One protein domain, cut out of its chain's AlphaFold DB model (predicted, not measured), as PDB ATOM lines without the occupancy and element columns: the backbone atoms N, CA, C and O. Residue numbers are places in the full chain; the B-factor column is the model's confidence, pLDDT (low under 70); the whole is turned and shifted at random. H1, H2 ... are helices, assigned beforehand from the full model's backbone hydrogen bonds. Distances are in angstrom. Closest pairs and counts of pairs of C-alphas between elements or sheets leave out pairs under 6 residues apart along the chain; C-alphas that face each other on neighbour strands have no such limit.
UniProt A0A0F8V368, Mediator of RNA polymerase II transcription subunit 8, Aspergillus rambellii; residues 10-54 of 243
ATOM      1  N   LYS A  10     199.857 167.448 125.747       87.81
ATOM      2  CA  LYS A  10     199.042 168.444 125.031       87.81
ATOM      3  C   LYS A  10     199.726 169.809 124.934       87.81
ATOM      4  O   LYS A  10     199.727 170.427 123.872       87.81
ATOM      5  N   THR A  11     200.310 170.291 126.030       86.94
ATOM      6  CA  THR A  11     201.015 171.586 126.048       86.94
ATOM      7  C   THR A  11     202.276 171.556 125.188       86.94
ATOM      8  O   THR A  11     202.547 172.515 124.460       86.94
ATOM      9  N   LEU A  12     203.014 170.443 125.196       82.69
ATOM     10  CA  LEU A  12     204.168 170.252 124.325       82.69
ATOM     11  C   LEU A  12     203.742 170.230 122.851       82.69
ATOM     12  O   LEU A  12     204.319 170.969 122.051       82.69
ATOM     13  N   ASP A  13     202.687 169.497 122.497       84.94
ATOM     14  CA  ASP A  13     202.162 169.480 121.129       84.94
ATOM     15  C   ASP A  13     201.668 170.859 120.690       84.94
ATOM     16  O   ASP A  13     201.963 171.297 119.577       84.94
ATOM     17  N   GLN A  14     201.003 171.611 121.567       87.50
ATOM     18  CA  GLN A  14     200.608 172.990 121.283       87.50
ATOM     19  C   GLN A  14     201.826 173.887 121.013       87.50
ATOM     20  O   GLN A  14     201.822 174.676 120.064       87.50
ATOM     21  N   SER A  15     202.887 173.758 121.815       82.62
ATOM     22  CA  SER A  15     204.126 174.515 121.609       82.62
ATOM     23  C   SER A  15     204.808 174.140 120.289       82.62
ATOM     24  O   SER A  15     205.234 175.025 119.545       82.62
ATOM     25  N   ARG A  16     204.811 172.847 119.935       83.44
ATOM     26  CA  ARG A  16     205.332 172.332 118.666       83.44
ATOM     27  C   ARG A  16     204.589 172.942 117.480       83.44
ATOM     28  O   ARG A  16     205.236 173.434 116.559       83.44
ATOM     29  N   HIS A  17     203.256 172.967 117.507       80.12
ATOM     30  CA  HIS A  17     202.458 173.568 116.434       80.12
ATOM     31  C   HIS A  17     202.763 175.062 116.264       80.12
ATOM     32  O   HIS A  17     203.004 175.509 115.142       80.12
ATOM     33  N   ARG A  18     202.846 175.821 117.364       78.38
ATOM     34  CA  ARG A  18     203.187 177.256 117.324       78.38
ATOM     35  C   ARG A  18     204.593 177.512 116.780       78.38
ATOM     36  O   ARG A  18     204.772 178.409 115.959       78.38
ATOM     37  N   LEU A  19     205.583 176.718 117.194       82.94
ATOM     38  CA  LEU A  19     206.956 176.829 116.691       82.94
ATOM     39  C   LEU A  19     207.036 176.531 115.191       82.94
ATOM     40  O   LEU A  19     207.700 177.255 114.450       82.94
ATOM     41  N   VAL A  20     206.328 175.500 114.724       82.62
ATOM     42  CA  VAL A  20     206.259 175.169 113.295       82.62
ATOM     43  C   VAL A  20     205.589 176.293 112.502       82.62
ATOM     44  O   VAL A  20     206.111 176.684 111.461       82.62
ATOM     45  N   GLN A  21     204.483 176.856 112.997       78.75
ATOM     46  CA  GLN A  21     203.807 177.999 112.367       78.75
ATOM     47  C   GLN A  21     204.726 179.222 112.263       78.75
ATOM     48  O   GLN A  21     204.860 179.797 111.185       78.75
ATOM     49  N   LEU A  22     205.421 179.574 113.346       80.38
ATOM     50  CA  LEU A  22     206.363 180.694 113.360       80.38
ATOM     51  C   LEU A  22     207.562 180.459 112.429       80.38
ATOM     52  O   LEU A  22     208.008 181.367 111.734       80.38
ATOM     53  N   THR A  23     208.069 179.228 112.356       85.69
ATOM     54  CA  THR A  23     209.166 178.889 111.435       85.69
ATOM     55  C   THR A  23     208.730 179.067 109.981       85.69
ATOM     56  O   THR A  23     209.486 179.589 109.163       85.69
ATOM     57  N   ARG A  24     207.488 178.686 109.658       76.81
ATOM     58  CA  ARG A  24     206.914 178.885 108.322       76.81
ATOM     59  C   ARG A  24     206.710 180.363 108.000       76.81
ATOM     60  O   ARG A  24     207.088 180.781 106.910       76.81
ATOM     61  N   SER A  25     206.185 181.159 108.935       80.75
ATOM     62  CA  SER A  25     205.998 182.599 108.709       80.75
ATOM     63  C   SER A  25     207.335 183.313 108.497       80.75
ATOM     64  O   SER A  25     207.450 184.153 107.608       80.75
ATOM     65  N   LEU A  26     208.375 182.942 109.253       80.44
ATOM     66  CA  LEU A  26     209.724 183.474 109.055       80.44
ATOM     67  C   LEU A  26     210.334 183.024 107.724       80.44
ATOM     68  O   LEU A  26     210.910 183.848 107.022       80.44
ATOM     69  N   GLY A  27     210.178 181.754 107.342       82.94
ATOM     70  CA  GLY A  27     210.648 181.252 106.047       82.94
ATOM     71  C   GLY A  27     209.980 181.954 104.858       82.94
ATOM     72  O   GLY A  27     210.660 182.340 103.905       82.94
ATOM     73  N   SER A  28     208.667 182.188 104.944       79.88
ATOM     74  CA  SER A  28     207.905 182.961 103.953       79.88
ATOM     75  C   SER A  28     208.390 184.412 103.879       79.88
ATOM     76  O   SER A  28     208.677 184.908 102.790       79.88
ATOM     77  N   LEU A  29     208.599 185.065 105.028       79.31
ATOM     78  CA  LEU A  29     209.118 186.433 105.087       79.31
ATOM     79  C   LEU A  29     210.527 186.550 104.488       79.31
ATOM     80  O   LEU A  29     210.796 187.485 103.740       79.31
ATOM     81  N   ILE A  30     211.421 185.603 104.785       82.44
ATOM     82  CA  ILE A  30     212.784 185.572 104.231       82.44
ATOM     83  C   ILE A  30     212.737 185.411 102.709       82.44
ATOM     84  O   ILE A  30     213.458 186.101 101.990       82.44
ATOM     85  N   THR A  31     211.875 184.522 102.213       82.75
ATOM     86  CA  THR A  31     211.703 184.294 100.772       82.75
ATOM     87  C   THR A  31     211.158 185.543 100.085       82.75
ATOM     88  O   THR A  31     211.721 185.975  99.084       82.75
ATOM     89  N   SER A  32     210.137 186.175 100.671       75.19
ATOM     90  CA  SER A  32     209.572 187.435 100.182       75.19
ATOM     91  C   SER A  32     210.625 188.540 100.124       75.19
ATOM     92  O   SER A  32     210.728 189.214  99.105       75.19
ATOM     93  N   LEU A  33     211.455 188.675 101.161       76.38
ATOM     94  CA  LEU A  33     212.494 189.701 101.237       76.38
ATOM     95  C   LEU A  33     213.616 189.488 100.211       76.38
ATOM     96  O   LEU A  33     214.138 190.461  99.678       76.38
ATOM     97  N   ASN A  34     213.960 188.235  99.910       77.25
ATOM     98  CA  ASN A  34     214.950 187.899  98.880       77.25
ATOM     99  C   ASN A  34     214.408 188.040  97.447       77.25
ATOM    100  O   ASN A  34     215.196 188.173  96.516       77.25
ATOM    101  N   GLN A  35     213.089 187.965  97.256       73.50
ATOM    102  CA  GLN A  35     212.440 188.087  95.945       73.50
ATOM    103  C   GLN A  35     212.079 189.534  95.591       73.50
ATOM    104  O   GLN A  35     211.979 189.870  94.412       73.50
ATOM    105  N   SER A  36     211.875 190.397  96.587       56.16
ATOM    106  CA  SER A  36     211.579 191.813  96.380       56.16
ATOM    107  C   SER A  36     212.861 192.631  96.210       56.16
ATOM    108  O   SER A  36     213.439 193.098  97.193       56.16
ATOM    109  N   ASP A  37     213.273 192.818  94.958       49.94
ATOM    110  CA  ASP A  37     214.205 193.868  94.546       49.94
ATOM    111  C   ASP A  37     213.461 194.788  93.549       49.94
ATOM    112  O   ASP A  37     213.095 194.324  92.464       49.94
ATOM    113  N   PRO A  38     213.142 196.056  93.883       60.62
ATOM    114  CA  PRO A  38     213.558 196.811  95.067       60.62
ATOM    115  C   PRO A  38     212.807 196.427  96.353       60.62
ATOM    116  O   PRO A  38     211.741 195.811  96.313       60.62
ATOM    117  N   LEU A  39     213.381 196.845  97.495       54.62
ATOM    118  CA  LEU A  39     212.884 196.607  98.856       54.62
ATOM    119  C   LEU A  39     211.349 196.704  98.936       54.62
ATOM    120  O   LEU A  39     210.768 197.698  98.482       54.62
ATOM    121  N   PRO A  40     210.683 195.715  99.552       59.53
ATOM    122  CA  PRO A  40     209.237 195.677  99.600       59.53
ATOM    123  C   PRO A  40     208.736 196.882 100.400       59.53
ATOM    124  O   PRO A  40     209.354 197.297 101.385       59.53
ATOM    125  N   SER A  41     207.605 197.458  99.982       67.50
ATOM    126  CA  SER A  41     206.996 198.583 100.701       67.50
ATOM    127  C   SER A  41     206.852 198.248 102.194       67.50
ATOM    128  O   SER A  41     206.522 197.117 102.552       67.50
ATOM    129  N   CYS A  42     207.069 199.224 103.084       59.69
ATOM    130  CA  CYS A  42     206.944 199.047 104.544       59.69
ATOM    131  C   CYS A  42     205.624 198.342 104.940       59.69
ATOM    132  O   CYS A  42     205.570 197.536 105.869       59.69
ATOM    133  N   HIS A  43     204.571 198.563 104.153       62.72
ATOM    134  CA  HIS A  43     203.269 197.932 104.310       62.72
ATOM    135  C   HIS A  43     203.266 196.409 104.050       62.72
ATOM    136  O   HIS A  43     202.510 195.679 104.695       62.72
ATOM    137  N   ALA A  44     204.088 195.894 103.133       62.38
ATOM    138  CA  ALA A  44     204.231 194.453 102.901       62.38
ATOM    139  C   ALA A  44     204.923 193.755 104.087       62.38
ATOM    140  O   ALA A  44     204.469 192.705 104.539       62.38
ATOM    141  N   VAL A  45     205.939 194.398 104.671       61.75
ATOM    142  CA  VAL A  45     206.643 193.900 105.868       61.75
ATOM    143  C   VAL A  45     205.720 193.852 107.092       61.75
ATOM    144  O   VAL A  45     205.797 192.924 107.897       61.75
ATOM    145  N   LEU A  46     204.822 194.829 107.239       64.31
ATOM    146  CA  LEU A  46     203.851 194.852 108.336       64.31
ATOM    147  C   LEU A  46     202.715 193.833 108.148       64.31
ATOM    148  O   LEU A  46     202.294 193.231 109.135       64.31
ATOM    149  N   ARG A  47     202.265 193.577 106.909       62.50
ATOM    150  CA  ARG A  47     201.236 192.559 106.613       62.50
ATOM    151  C   ARG A  47     201.708 191.124 106.869       62.50
ATOM    152  O   ARG A  47     200.917 190.314 107.335       62.50
ATOM    153  N   GLY A  48     202.996 190.826 106.684       59.38
ATOM    154  CA  GLY A  48     203.583 189.515 107.009       59.38
ATOM    155  C   GLY A  48     203.645 189.171 108.508       59.38
ATOM    156  O   GLY A  48     204.113 188.095 108.870       59.38
ATOM    157  N   ARG A  49     203.199 190.070 109.401       58.97
ATOM    158  CA  ARG A  49     203.114 189.822 110.854       58.97
ATOM    159  C   ARG A  49     201.872 189.031 111.272       58.97
ATOM    160  O   ARG A  49     201.797 188.614 112.426       58.97
ATOM    161  N   VAL A  50     200.919 188.827 110.364       46.47
ATOM    162  CA  VAL A  50     199.730 187.999 110.592       46.47
ATOM    163  C   VAL A  50     199.976 186.642 109.925       46.47
ATOM    164  O   VAL A  50     200.262 186.617 108.728       46.47
ATOM    165  N   PRO A  51     199.937 185.516 110.659       48.03
ATOM    166  CA  PRO A  51     200.139 184.203 110.058       48.03
ATOM    167  C   PRO A  51     199.018 183.929 109.049       48.03
ATOM    168  O   PRO A  51     197.856 183.806 109.428       48.03
ATOM    169  N   ALA A  52     199.370 183.873 107.763       46.12
ATOM    170  CA  ALA A  52     198.443 183.517 106.697       46.12
ATOM    171  C   ALA A  52     198.089 182.017 106.768       46.12
ATOM    172  O   ALA A  52     198.949 181.206 107.139       46.12
ATOM    173  N   PRO A  53     196.853 181.628 106.411       52.38
ATOM    174  CA  PRO A  53     196.381 180.264 106.551       52.38
ATOM    175  C   PRO A  53     196.534 179.461 105.252       52.38
ATOM    176  O   PRO A  53     195.558 178.870 104.835       52.38
ATOM    177  N   GLU A  54     197.704 179.383 104.604       38.94
ATOM    178  CA  GLU A  54     197.855 178.481 103.440       38.94
ATOM    179  C   GLU A  54     199.208 177.757 103.372       38.94
ATOM    180  O   GLU A  54     200.278 178.303 103.651       38.94
TER     181      GLU A  54
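This is residues 10 to 54 of the 243 residues of the protein "Mediator of RNA polymerase II transcription subunit 8" of Aspergillus rambellii (UniProt A0A0F8V368). Picture a hook: one long helix, H1, makes the shaft, and beyond its last residue the chain folds back so that a short helix, H2, runs loosely beside the later part of H1. The first residues of H1, 10 to 20, stick out free, and a tail with no named element, residues 48 to 54, follows H2. The printed part has 45 residues with two named helices, H1 then H2, and no named strand; the class is all helix. The whole is loose, with a radius of gyration of the C-alphas of 12.9 A, and spans 44 by 16 by 15 A.

Find C-alpha 10 at (199.042, 168.444, 125.031); from there H1, residues 10 to 35, runs 37.6 A to C-alpha 35 at (212.440, 188.087, 95.945). Next look at C-alpha 42, at (206.944, 199.047, 104.544), where H2, residues 42 to 47, begins; it ends at C-alpha 47, at (201.236, 192.559, 106.613).

Starting from H1, look across to H2: the two are close but not clearly touching, and their closest C-alphas, those of Leu 29 and Val 45, are 7.9 A apart. They run opposite ways at a shallow tilt of 28 degrees. In H1 and H2, every backbone O i to N i+4 pair is within hydrogen-bond range.

The two C-alphas farthest apart are those of Lys 10 and Pro 38, at 43.7 A. The printed part has no cut, and the link from H1 to H2, six residues, is short. Residues 34 to 39 stand free. In the B-factor column, the mean pLDDT of the printed part is 70.8, and you will find residues 36 to 54 under 70, a stretch of the model that includes H2.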